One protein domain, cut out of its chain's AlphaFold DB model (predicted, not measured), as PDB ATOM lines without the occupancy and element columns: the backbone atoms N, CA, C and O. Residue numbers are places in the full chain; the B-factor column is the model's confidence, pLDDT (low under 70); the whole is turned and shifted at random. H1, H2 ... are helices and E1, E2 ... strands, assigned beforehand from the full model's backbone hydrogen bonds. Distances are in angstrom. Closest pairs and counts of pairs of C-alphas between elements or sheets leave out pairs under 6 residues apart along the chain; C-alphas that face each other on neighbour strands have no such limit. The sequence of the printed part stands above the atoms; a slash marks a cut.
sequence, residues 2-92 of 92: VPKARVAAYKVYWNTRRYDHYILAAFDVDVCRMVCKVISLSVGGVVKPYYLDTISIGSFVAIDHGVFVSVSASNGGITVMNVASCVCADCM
ATOM      1  N   VAL A   2      -3.361  86.878  86.714       84.69
ATOM      2  CA  VAL A   2      -3.113  86.664  88.155       84.69
ATOM      3  C   VAL A   2      -3.610  85.264  88.558       84.69
ATOM      4  O   VAL A   2      -4.811  85.088  88.747       84.69
ATOM      5  N   PRO A   3      -2.733  84.253  88.701       85.62
ATOM      6  CA  PRO A   3      -3.144  82.856  88.899       85.62
ATOM      7  C   PRO A   3      -3.780  82.559  90.268       85.62
ATOM      8  O   PRO A   3      -4.405  81.520  90.436       85.62
ATOM      9  N   LYS A   4      -3.634  83.457  91.253       90.81
ATOM     10  CA  LYS A   4      -4.231  83.332  92.600       90.81
ATOM     11  C   LYS A   4      -5.545  84.113  92.766       90.81
ATOM     12  O   LYS A   4      -6.050  84.218  93.883       90.81
ATOM     13  N   ALA A   5      -6.072  84.709  91.698       85.00
ATOM     14  CA  ALA A   5      -7.317  85.466  91.768       85.00
ATOM     15  C   ALA A   5      -8.520  84.534  91.993       85.00
ATOM     16  O   ALA A   5      -8.574  83.430  91.453       85.00
ATOM     17  N   ARG A   6      -9.500  84.992  92.781       87.56
ATOM     18  CA  ARG A   6     -10.801  84.321  92.896       87.56
ATOM     19  C   ARG A   6     -11.648  84.684  91.681       87.56
ATOM     20  O   ARG A   6     -11.658  85.841  91.272       87.56
ATOM     21  N   VAL A   7     -12.345  83.699  91.122       86.88
ATOM     22  CA  VAL A   7     -13.157  83.865  89.912       86.88
ATOM     23  C   VAL A   7     -14.629  83.713  90.275       86.88
ATOM     24  O   VAL A   7     -15.031  82.672  90.792       86.88
ATOM     25  N   ALA A   8     -15.419  84.743  89.983       87.62
ATOM     26  CA  ALA A   8     -16.873  84.665  89.919       87.62
ATOM     27  C   ALA A   8     -17.272  84.585  88.441       87.62
ATOM     28  O   ALA A   8     -16.768  85.352  87.622       87.62
ATOM     29  N   ALA A   9     -18.119  83.619  88.083       87.94
ATOM     30  CA  ALA A   9     -18.511  83.375  86.699       87.94
ATOM     31  C   ALA A   9     -20.018  83.579  86.528       87.94
ATOM     32  O   ALA A   9     -20.819  82.882  87.152       87.94
ATOM     33  N   TYR A  10     -20.391  84.491  85.630       87.62
ATOM     34  CA  TYR A  10     -21.779  84.797  85.295       87.62
ATOM     35  C   TYR A  10     -22.051  84.410  83.853       87.62
ATOM     36  O   TYR A  10     -21.404  84.880  82.915       87.62
ATOM     37  N   LYS A  11     -23.028  83.529  83.663       86.31
ATOM     38  CA  LYS A  11     -23.456  83.145  82.327       86.31
ATOM     39  C   LYS A  11     -24.421  84.207  81.810       86.31
ATOM     40  O   LYS A  11     -25.491  84.382  82.374       86.31
ATOM     41  N   VAL A  12     -24.031  84.899  80.742       84.50
ATOM     42  CA  VAL A  12     -24.844  85.950  80.093       84.50
ATOM     43  C   VAL A  12     -25.283  85.584  78.672       84.50
ATOM     44  O   VAL A  12     -26.095  86.277  78.064       84.50
ATOM     45  N   TYR A  13     -24.759  84.482  78.134       80.62
ATOM     46  CA  TYR A  13     -25.016  84.023  76.773       80.62
ATOM     47  C   TYR A  13     -25.560  82.592  76.794       80.62
ATOM     48  O   TYR A  13     -24.971  81.701  77.417       80.62
ATOM     49  N   TRP A  14     -26.681  82.356  76.109       82.31
ATOM     50  CA  TRP A  14     -27.292  81.030  75.983       82.31
ATOM     51  C   TRP A  14     -27.493  80.671  74.513       82.31
ATOM     52  O   TRP A  14     -28.376  81.218  73.866       82.31
ATOM     53  N   ASN A  15     -26.718  79.704  74.010       77.00
ATOM     54  CA  ASN A  15     -26.804  79.133  72.657       77.00
ATOM     55  C   ASN A  15     -26.930  80.178  71.532       77.00
ATOM     56  O   ASN A  15     -25.924  80.649  71.017       77.00
ATOM     57  N   THR A  16     -28.152  80.530  71.139       68.38
ATOM     58  CA  THR A  16     -28.472  81.486  70.064       68.38
ATOM     59  C   THR A  16     -29.133  82.768  70.561       68.38
ATOM     60  O   THR A  16     -29.431  83.654  69.765       68.38
ATOM     61  N   ARG A  17     -29.391  82.883  71.863       67.25
ATOM     62  CA  ARG A  17     -30.079  84.024  72.459       67.25
ATOM     63  C   ARG A  17     -29.138  84.772  73.387       67.25
ATOM     64  O   ARG A  17     -28.711  84.272  74.429       67.25
ATOM     65  N   ARG A  18     -28.869  86.010  72.996       72.62
ATOM     66  CA  ARG A  18     -28.290  87.028  73.855       72.62
ATOM     67  C   ARG A  18     -29.389  88.008  74.201       72.62
ATOM     68  O   ARG A  18     -29.995  88.583  73.300       72.62
ATOM     69  N   TYR A  19     -29.613  88.213  75.489       79.50
ATOM     70  CA  TYR A  19     -30.483  89.280  75.938       79.50
ATOM     71  C   TYR A  19     -29.695  90.264  76.782       79.50
ATOM     72  O   TYR A  19     -28.983  89.879  77.708       79.50
ATOM     73  N   ASP A  20     -29.861  91.542  76.461       81.06
ATOM     74  CA  ASP A  20     -29.138  92.640  77.093       81.06
ATOM     75  C   ASP A  20     -29.427  92.719  78.616       81.06
ATOM     76  O   ASP A  20     -28.577  93.168  79.381       81.06
ATOM     77  N   HIS A  21     -30.567  92.183  79.083       84.75
ATOM     78  CA  HIS A  21     -30.914  92.119  80.509       84.75
ATOM     79  C   HIS A  21     -30.037  91.160  81.331       84.75
ATOM     80  O   HIS A  21     -29.831  91.411  82.514       84.75
ATOM     81  N   TYR A  22     -29.484  90.090  80.742       86.94
ATOM     82  CA  TYR A  22     -28.569  89.203  81.476       86.94
ATOM     83  C   TYR A  22     -27.230  89.882  81.772       86.94
ATOM     84  O   TYR A  22     -26.617  89.604  82.798       86.94
ATOM     85  N   ILE A  23     -26.792  90.788  80.893       87.06
ATOM     86  CA  ILE A  23     -25.573  91.581  81.088       87.06
ATOM     87  C   ILE A  23     -25.787  92.571  82.235       87.06
ATOM     88  O   ILE A  23     -24.964  92.629  83.144       87.06
ATOM     89  N   LEU A  24     -26.918  93.286  82.241       88.38
ATOM     90  CA  LEU A  24     -27.269  94.191  83.341       88.38
ATOM     91  C   LEU A  24     -27.394  93.450  84.673       88.38
ATOM     92  O   LEU A  24     -26.865  93.923  85.668       88.38
ATOM     93  N   ALA A  25     -28.025  92.274  84.687       89.56
ATOM     94  CA  ALA A  25     -28.127  91.467  85.898       89.56
ATOM     95  C   ALA A  25     -26.753  91.005  86.415       89.56
ATOM     96  O   ALA A  25     -26.547  90.946  87.622       89.56
ATOM     97  N   ALA A  26     -25.803  90.692  85.526       88.06
ATOM     98  CA  ALA A  26     -24.441  90.347  85.930       88.06
ATOM     99  C   ALA A  26     -23.714  91.549  86.556       88.06
ATOM    100  O   ALA A  26     -23.156  91.411  87.642       88.06
ATOM    101  N   PHE A  27     -23.789  92.727  85.923       88.50
ATOM    102  CA  PHE A  27     -23.233  93.963  86.487       88.50
ATOM    103  C   PHE A  27     -23.867  94.313  87.834       88.50
ATOM    104  O   PHE A  27     -23.147  94.625  88.774       88.50
ATOM    105  N   ASP A  28     -25.190  94.216  87.949       89.06
ATOM    106  CA  ASP A  28     -25.913  94.509  89.186       89.06
ATOM    107  C   ASP A  28     -25.466  93.583  90.326       89.06
ATOM    108  O   ASP A  28     -25.135  94.040  91.416       89.06
ATOM    109  N   VAL A  29     -25.340  92.276  90.068       86.88
ATOM    110  CA  VAL A  29     -24.851  91.331  91.081       86.88
ATOM    111  C   VAL A  29     -23.401  91.619  91.472       86.88
ATOM    112  O   VAL A  29     -23.091  91.577  92.663       86.88
ATOM    113  N   ASP A  30     -22.521  91.922  90.519       81.31
ATOM    114  CA  ASP A  30     -21.111  92.194  90.808       81.31
ATOM    115  C   ASP A  30     -20.899  93.500  91.575       81.31
ATOM    116  O   ASP A  30     -20.160  93.515  92.566       81.31
ATOM    117  N   VAL A  31     -21.573  94.571  91.152       82.62
ATOM    118  CA  VAL A  31     -21.458  95.908  91.745       82.62
ATOM    119  C   VAL A  31     -22.175  95.962  93.093       82.62
ATOM    120  O   VAL A  31     -21.548  96.294  94.099       82.62
ATOM    121  N   CYS A  32     -23.449  95.555  93.167       76.38
ATOM    122  CA  CYS A  32     -24.221  95.641  94.412       76.38
ATOM    123  C   CYS A  32     -23.720  94.688  95.497       76.38
ATOM    124  O   CYS A  32     -23.882  94.972  96.682       76.38
ATOM    125  N   ARG A  33     -23.113  93.552  95.129       75.19
ATOM    126  CA  ARG A  33     -22.538  92.616  96.111       75.19
ATOM    127  C   ARG A  33     -21.027  92.780  96.297       75.19
ATOM    128  O   ARG A  33     -20.449  91.994  97.045       75.19
ATOM    129  N   MET A  34     -20.402  93.772  95.647       73.81
ATOM    130  CA  MET A  34     -18.962  94.069  95.715       73.81
ATOM    131  C   MET A  34     -18.084  92.811  95.572       73.81
ATOM    132  O   MET A  34     -17.138  92.590  96.331       73.81
ATOM    133  N   VAL A  35     -18.437  91.934  94.629       77.38
ATOM    134  CA  VAL A  35     -17.863  90.576  94.555       77.38
ATOM    135  C   VAL A  35     -16.474  90.586  93.923       77.38
ATOM    136  O   VAL A  35     -15.606  89.790  94.293       77.38
ATOM    137  N   CYS A  36     -16.251  91.476  92.959       81.50
ATOM    138  CA  CYS A  36     -15.043  91.511  92.152       81.50
ATOM    139  C   CYS A  36     -14.525  92.943  91.964       81.50
ATOM    140  O   CYS A  36     -15.270  93.913  92.007       81.50
ATOM    141  N   LYS A  37     -13.206  93.066  91.770       84.88
ATOM    142  CA  LYS A  37     -12.534  94.345  91.461       84.88
ATOM    143  C   LYS A  37     -12.275  94.540  89.968       84.88
ATOM    144  O   LYS A  37     -11.918  95.630  89.537       84.88
ATOM    145  N   VAL A  38     -12.396  93.460  89.199       86.69
ATOM    146  CA  VAL A  38     -12.143  93.425  87.760       86.69
ATOM    147  C   VAL A  38     -13.203  92.546  87.109       86.69
ATOM    148  O   VAL A  38     -13.338  91.381  87.482       86.69
ATOM    149  N   ILE A  39     -13.898  93.091  86.113       87.81
ATOM    150  CA  ILE A  39     -14.854  92.386  85.260       87.81
ATOM    151  C   ILE A  39     -14.213  92.196  83.883       87.81
ATOM    152  O   ILE A  39     -13.723  93.142  83.267       87.81
ATOM    153  N   SER A  40     -14.215  90.957  83.395       87.00
ATOM    154  CA  SER A  40     -13.771  90.616  82.042       87.00
ATOM    155  C   SER A  40     -14.976  90.177  81.222       87.00
ATOM    156  O   SER A  40     -15.574  89.137  81.504       87.00
ATOM    157  N   LEU A  41     -15.340  90.973  80.219       84.56
ATOM    158  CA  LEU A  41     -16.538  90.773  79.416       84.56
ATOM    159  C   LEU A  41     -16.168  90.677  77.933       84.56
ATOM    160  O   LEU A  41     -15.857  91.667  77.283       84.56
ATOM    161  N   SER A  42     -16.242  89.476  77.362       81.25
ATOM    162  CA  SER A  42     -15.993  89.258  75.929       81.25
ATOM    163  C   SER A  42     -17.301  89.050  75.167       81.25
ATOM    164  O   SER A  42     -17.546  88.011  74.557       81.25
ATOM    165  N   VAL A  43     -18.185  90.040  75.254       75.44
ATOM    166  CA  VAL A  43     -19.404  90.128  74.446       75.44
ATOM    167  C   VAL A  43     -19.539  91.555  73.942       75.44
ATOM    168  O   VAL A  43     -19.273  92.499  74.675       75.44
ATOM    169  N   GLY A  44     -19.947  91.700  72.685       74.81
ATOM    170  CA  GLY A  44     -20.116  92.990  72.025       74.81
ATOM    171  C   GLY A  44     -21.417  93.032  71.237       74.81
ATOM    172  O   GLY A  44     -21.908  92.004  70.762       74.81
ATOM    173  N   GLY A  45     -22.023  94.212  71.158       72.94
ATOM    174  CA  GLY A  45     -23.281  94.461  70.463       72.94
ATOM    175  C   GLY A  45     -23.115  95.064  69.074       72.94
ATOM    176  O   GLY A  45     -22.012  95.287  68.584       72.94
ATOM    177  N   VAL A  46     -24.260  95.346  68.457       72.81
ATOM    178  CA  VAL A  46     -24.329  96.325  67.370       72.81
ATOM    179  C   VAL A  46     -24.010  97.700  67.950       72.81
ATOM    180  O   VAL A  46     -24.309  97.957  69.116       72.81
ATOM    181  N   VAL A  47     -23.439  98.583  67.138       72.50
ATOM    182  CA  VAL A  47     -23.095  99.946  67.550       72.50
ATOM    183  C   VAL A  47     -24.373 100.702  67.899       72.50
ATOM    184  O   VAL A  47     -25.292 100.800  67.087       72.50
ATOM    185  N   LYS A  48     -24.431 101.207  69.128       77.69
ATOM    186  CA  LYS A  48     -25.546 101.983  69.673       77.69
ATOM    187  C   LYS A  48     -24.983 103.214  70.395       77.69
ATOM    188  O   LYS A  48     -23.838 103.173  70.845       77.69
ATOM    189  N   PRO A  49     -25.766 104.295  70.540       81.88
ATOM    190  CA  PRO A  49     -25.423 105.377  71.458       81.88
ATOM    191  C   PRO A  49     -25.206 104.842  72.882       81.88
ATOM    192  O   PRO A  49     -25.917 103.926  73.292       81.88
ATOM    193  N   TYR A  50     -24.291 105.440  73.653       82.00
ATOM    194  CA  TYR A  50     -23.910 104.957  74.994       82.00
ATOM    195  C   TYR A  50     -25.099 104.720  75.940       82.00
ATOM    196  O   TYR A  50     -25.130 103.732  76.662       82.00
ATOM    197  N   TYR A  51     -26.112 105.584  75.896       84.19
ATOM    198  CA  TYR A  51     -27.316 105.492  76.732       84.19
ATOM    199  C   TYR A  51     -28.321 104.412  76.281       84.19
ATOM    200  O   TYR A  51     -29.328 104.194  76.949       84.19
ATOM    201  N   LEU A  52     -28.088 103.753  75.142       85.19
ATOM    202  CA  LEU A  52     -28.862 102.601  74.654       85.19
ATOM    203  C   LEU A  52     -28.049 101.302  74.664       85.19
ATOM    204  O   LEU A  52     -28.590 100.235  74.356       85.19
ATOM    205  N   ASP A  53     -26.760 101.383  74.977       83.88
ATOM    206  CA  ASP A  53     -25.890 100.228  75.093       83.88
ATOM    207  C   ASP A  53     -25.791  99.784  76.553       83.88
ATOM    208  O   ASP A  53     -25.244 100.476  77.411       83.88
ATOM    209  N   THR A  54     -26.318  98.599  76.846       86.88
ATOM    210  CA  THR A  54     -26.336  98.069  78.211       86.88
ATOM    211  C   THR A  54     -24.943  97.754  78.743       86.88
ATOM    212  O   THR A  54     -24.742  97.816  79.955       86.88
ATOM    213  N   ILE A  55     -23.980  97.457  77.864       85.12
ATOM    214  CA  ILE A  55     -22.581  97.251  78.252       85.12
ATOM    215  C   ILE A  55     -21.985  98.579  78.717       85.12
ATOM    216  O   ILE A  55     -21.406  98.629  79.800       85.12
ATOM    217  N   SER A  56     -22.189  99.655  77.954       85.75
ATOM    218  CA  SER A  56     -21.749 101.003  78.321       85.75
ATOM    219  C   SER A  56     -22.371 101.485  79.637       85.75
ATOM    220  O   SER A  56     -21.650 101.956  80.512       85.75
ATOM    221  N   ILE A  57     -23.687 101.308  79.821       87.56
ATOM    222  CA  ILE A  57     -24.389 101.698  81.058       87.56
ATOM    223  C   ILE A  57     -23.861 100.910  82.265       87.56
ATOM    224  O   ILE A  57     -23.506 101.505  83.279       87.56
ATOM    225  N   GLY A  58     -23.779  99.579  82.157       87.75
ATOM    226  CA  GLY A  58     -23.290  98.730  83.248       87.75
ATOM    227  C   GLY A  58     -21.826  99.001  83.596       87.75
ATOM    228  O   GLY A  58     -21.471  99.047  84.772       87.75
ATOM    229  N   SER A  59     -20.989  99.259  82.587       86.69
ATOM    230  CA  SER A  59     -19.569  99.575  82.785       86.69
ATOM    231  C   SER A  59     -19.367 100.928  83.463       86.69
ATOM    232  O   SER A  59     -18.498 101.050  84.321       86.69
ATOM    233  N   PHE A  60     -20.178 101.931  83.111       87.50
ATOM    234  CA  PHE A  60     -20.125 103.245  83.749       87.50
ATOM    235  C   PHE A  60     -20.434 103.151  85.247       87.50
ATOM    236  O   PHE A  60     -19.661 103.642  86.064       87.50
ATOM    237  N   VAL A  61     -21.509 102.440  85.608       87.94
ATOM    238  CA  VAL A  61     -21.869 102.203  87.014       87.94
ATOM    239  C   VAL A  61     -20.779 101.402  87.730       87.94
ATOM    240  O   VAL A  61     -20.381 101.754  88.834       87.94
ATOM    241  N   ALA A  62     -20.228 100.358  87.107       87.81
ATOM    242  CA  ALA A  62     -19.164  99.564  87.720       87.81
ATOM    243  C   ALA A  62     -17.931 100.406  88.096       87.81
ATOM    244  O   ALA A  62     -17.348 100.206  89.161       87.81
ATOM    245  N   ILE A  63     -17.567 101.375  87.260       87.31
ATOM    246  CA  ILE A  63     -16.386 102.221  87.478       87.31
ATOM    247  C   ILE A  63     -16.636 103.315  88.499       87.31
ATOM    248  O   ILE A  63     -15.740 103.585  89.294       87.31
ATOM    249  N   ASP A  64     -17.849 103.865  88.546       87.56
ATOM    250  CA  ASP A  64     -18.274 104.745  89.641       87.56
ATOM    251  C   ASP A  64     -18.119 104.048  91.010       87.56
ATOM    252  O   ASP A  64     -17.708 104.651  91.998       87.56
ATOM    253  N   HIS A  65     -18.311 102.726  91.040       87.38
ATOM    254  CA  HIS A  65     -18.085 101.876  92.209       87.38
ATOM    255  C   HIS A  65     -16.652 101.307  92.337       87.38
ATOM    256  O   HIS A  65     -16.401 100.448  93.188       87.38
ATOM    257  N   GLY A  66     -15.691 101.770  91.530       86.50
ATOM    258  CA  GLY A  66     -14.278 101.377  91.616       86.50
ATOM    259  C   GLY A  66     -13.948  99.980  91.070       86.50
ATOM    260  O   GLY A  66     -12.913  99.407  91.425       86.50
ATOM    261  N   VAL A  67     -14.809  99.409  90.223       86.62
ATOM    262  CA  VAL A  67     -14.597  98.120  89.547       86.62
ATOM    263  C   VAL A  67     -14.115  98.361  88.119       86.62
ATOM    264  O   VAL A  67     -14.789  99.004  87.319       86.62
ATOM    265  N   PHE A  68     -12.953  97.813  87.761       85.94
ATOM    266  CA  PHE A  68     -12.406  97.940  86.408       85.94
ATOM    267  C   PHE A  68     -13.099  96.979  85.435       85.94
ATOM    268  O   PHE A  68     -13.231  95.790  85.735       85.94
ATOM    269  N   VAL A  69     -13.481  97.452  84.244       85.62
ATOM    270  CA  VAL A  69     -14.166  96.631  83.231       85.62
ATOM    271  C   VAL A  69     -13.339  96.549  81.949       85.62
ATOM    272  O   VAL A  69     -13.025  97.555  81.322       85.62
ATOM    273  N   SER A  70     -13.015  95.325  81.530       85.38
ATOM    274  CA  SER A  70     -12.321  95.036  80.271       85.38
ATOM    275  C   SER A  70     -13.290  94.431  79.257       85.38
ATOM    276  O   SER A  70     -13.868  93.375  79.521       85.38
ATOM    277  N   VAL A  71     -13.408  95.048  78.075       81.69
ATOM    278  CA  VAL A  71     -14.286  94.600  76.976       81.69
ATOM    279  C   VAL A  71     -13.490  94.393  75.682       81.69
ATOM    280  O   VAL A  71     -12.514  95.098  75.433       81.69
ATOM    281  N   SER A  72     -13.876  93.416  74.856       75.62
ATOM    282  CA  SER A  72     -13.215  93.134  73.573       75.62
ATOM    283  C   SER A  72     -13.624  94.113  72.466       75.62
ATOM    284  O   SER A  72     -14.800  94.416  72.295       75.62
ATOM    285  N   ALA A  73     -12.654  94.555  71.655       70.31
ATOM    286  CA  ALA A  73     -12.812  95.583  70.613       70.31
ATOM    287  C   ALA A  73     -13.614  95.163  69.359       70.31
ATOM    288  O   ALA A  73     -13.590  95.871  68.356       70.31
ATOM    289  N   SER A  74     -14.363  94.054  69.416       68.88
ATOM    290  CA  SER A  74     -15.003  93.392  68.268       68.88
ATOM    291  C   SER A  74     -14.012  92.865  67.213       68.88
ATOM    292  O   SER A  74     -12.915  93.382  67.028       68.88
ATOM    293  N   ASN A  75     -14.407  91.813  66.491       72.75
ATOM    294  CA  ASN A  75     -13.606  91.201  65.417       72.75
ATOM    295  C   ASN A  75     -14.092  91.616  64.011       72.75
ATOM    296  O   ASN A  75     -13.701  91.012  63.016       72.75
ATOM    297  N   GLY A  76     -14.980  92.616  63.920       66.38
ATOM    298  CA  GLY A  76     -15.709  92.996  62.700       66.38
ATOM    299  C   GLY A  76     -14.938  93.814  61.652       66.38
ATOM    300  O   GLY A  76     -15.553  94.269  60.692       66.38
ATOM    301  N   GLY A  77     -13.624  94.005  61.807       58.69
ATOM    302  CA  GLY A  77     -12.789  94.784  60.882       58.69
ATOM    303  C   GLY A  77     -12.769  96.296  61.155       58.69
ATOM    304  O   GLY A  77     -13.519  96.805  61.988       58.69
ATOM    305  N   ILE A  78     -11.865  97.008  60.463       52.38
ATOM    306  CA  ILE A  78     -11.592  98.450  60.622       52.38
ATOM    307  C   ILE A  78     -12.798  99.258  60.127       52.38
ATOM    308  O   ILE A  78     -12.860  99.720  58.993       52.38
ATOM    309  N   THR A  79     -13.774  99.437  61.002       52.25
ATOM    310  CA  THR A  79     -14.659 100.597  60.968       52.25
ATOM    311  C   THR A  79     -14.375 101.364  62.246       52.25
ATOM    312  O   THR A  79     -14.160 100.756  63.293       52.25
ATOM    313  N   VAL A  80     -14.296 102.693  62.170       50.31
ATOM    314  CA  VAL A  80     -14.046 103.578  63.321       50.31
ATOM    315  C   VAL A  80     -15.307 103.633  64.190       50.31
ATOM    316  O   VAL A  80     -15.925 104.673  64.379       50.31
ATOM    317  N   MET A  81     -15.759 102.472  64.647       49.59
ATOM    318  CA  MET A  81     -16.890 102.316  65.533       49.59
ATOM    319  C   MET A  81     -16.341 101.757  66.831       49.59
ATOM    320  O   MET A  81     -15.817 100.646  66.878       49.59
ATOM    321  N   ASN A  82     -16.409 102.568  67.882       50.09
ATOM    322  CA  ASN A  82     -15.980 102.154  69.204       50.09
ATOM    323  C   ASN A  82     -17.027 101.184  69.774       50.09
ATOM    324  O   ASN A  82     -17.973 101.600  70.433       50.09
ATOM    325  N   VAL A  83     -16.910  99.897  69.434       51.31
ATOM    326  CA  VAL A  83     -17.822  98.838  69.915       51.31
ATOM    327  C   VAL A  83     -17.492  98.437  71.359       51.31
ATOM    328  O   VAL A  83     -18.303  97.800  72.025       51.31
ATOM    329  N   ALA A  84     -16.312  98.819  71.854       50.00
ATOM    330  CA  ALA A  84     -15.852  98.519  73.200       50.00
ATOM    331  C   ALA A  84     -15.630  99.804  73.987       50.00
ATOM    332  O   ALA A  84     -14.619 100.483  73.836       50.00
ATOM    333  N   SER A  85     -16.551 100.111  74.893       52.62
ATOM    334  CA  SER A  85     -16.302 101.064  75.966       52.62
ATOM    335  C   SER A  85     -15.299 100.450  76.955       52.62
ATOM    336  O   SER A  85     -15.682  99.934  78.003       52.62
ATOM    337  N   CYS A  86     -14.008 100.437  76.616       51.66
ATOM    338  CA  CYS A  86     -12.949 100.245  77.601       51.66
ATOM    339  C   CYS A  86     -12.886 101.514  78.449       51.66
ATOM    340  O   CYS A  86     -12.244 102.500  78.096       51.66
ATOM    341  N   VAL A  87     -13.634 101.515  79.544       52.41
ATOM    342  CA  VAL A  87     -13.612 102.617  80.493       52.41
ATOM    343  C   VAL A  87     -12.554 102.246  81.536       52.41
ATOM    344  O   VAL A  87     -12.699 101.289  82.293       52.41
ATOM    345  N   CYS A  88     -11.412 102.932  81.490       38.44
ATOM    346  CA  CYS A  88     -10.355 102.763  82.480       38.44
ATOM    347  C   CYS A  88     -10.686 103.609  83.712       38.44
ATOM    348  O   CYS A  88     -11.010 104.787  83.581       38.44
ATOM    349  N   ALA A  89     -10.559 103.017  84.901       39.91
ATOM    350  CA  ALA A  89     -10.747 103.707  86.178       39.91
ATOM    351  C   ALA A  89      -9.675 104.789  86.462       39.91
ATOM    352  O   ALA A  89      -9.813 105.530  87.424       39.91
ATOM    353  N   ASP A  90      -8.647 104.919  85.612       28.86
ATOM    354  CA  ASP A  90      -7.547 105.892  85.744       28.86
ATOM    355  C   ASP A  90      -7.834 107.263  85.078       28.86
ATOM    356  O   ASP A  90      -6.910 108.023  84.799       28.86
ATOM    357  N   CYS A  91      -9.101 107.583  84.785       33.44
ATOM    358  CA  CYS A  91      -9.526 108.886  84.239       33.44
ATOM    359  C   CYS A  91     -10.255 109.778  85.268       33.44
ATOM    360  O   CYS A  91     -11.088 110.600  84.882       33.44
ATOM    361  N   MET A  92      -9.946 109.628  86.561       35.28
ATOM    362  CA  MET A  92     -10.271 110.610  87.607       35.28
ATOM    363  C   MET A  92      -9.041 110.931  88.448       35.28
ATOM    364  O   MET A  92      -8.350 109.976  88.862       35.28
TER     365      MET A  92
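Overview. This is residues 2 to 92 of the 92 residues of an uncharacterized protein of Coptis chinensis (UniProt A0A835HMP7). Little regular structure: two helices side by side, H1 and H2, cover a short two-strand ribbon, E1 and E2, with long unnamed stretches at both ends. The 91 printed residues run H1, E1, H2, E2; the sheet E1, E2 is parallel. The class is mixed, with 32 residues in named elements. The whole is compact, radius of gyration of the C-alphas 13.2 A, spanning 36 by 36 by 28 A.

Along the chain. E1 is residues 38 to 41 and E2 68 to 71. H1, residues 20 to 32, measures 18.3 A from C-alpha 20 at (-29.138, 92.640, 77.093); H2, residues 54 to 64, 15.5 A to C-alpha 64 at (-18.274, 104.745, 89.641).

Arrangement. E1 and E2 are parallel at 16 degrees; N 39 and O 68 are 2.8 A apart, within hydrogen-bond range. E1, H2, E2 form a strand-helix-strand unit, parallel neighbour strands joined through a helix, with a right-handed crossover. The closest C-alphas of H2 and E2, Ser 59 and Val 69, are 6.2 A apart. H1 and H2 touch at Phe 27 and Gly 58, closest C-alphas 5.8 A, the same way at a shallow tilt of 10 degrees. H1 and E2 are apart. Every O i to N i+4 pair in H1 and H2 is within hydrogen-bond range.

Size, cuts and confidence. The C-alphas farthest apart, Asn 15 and Met 92, are 38.6 A apart. The printed part has no cut; the link E1 to H2 is long. pLDDT is under 70 at residues 16 to 17, 74 and 76 to 92.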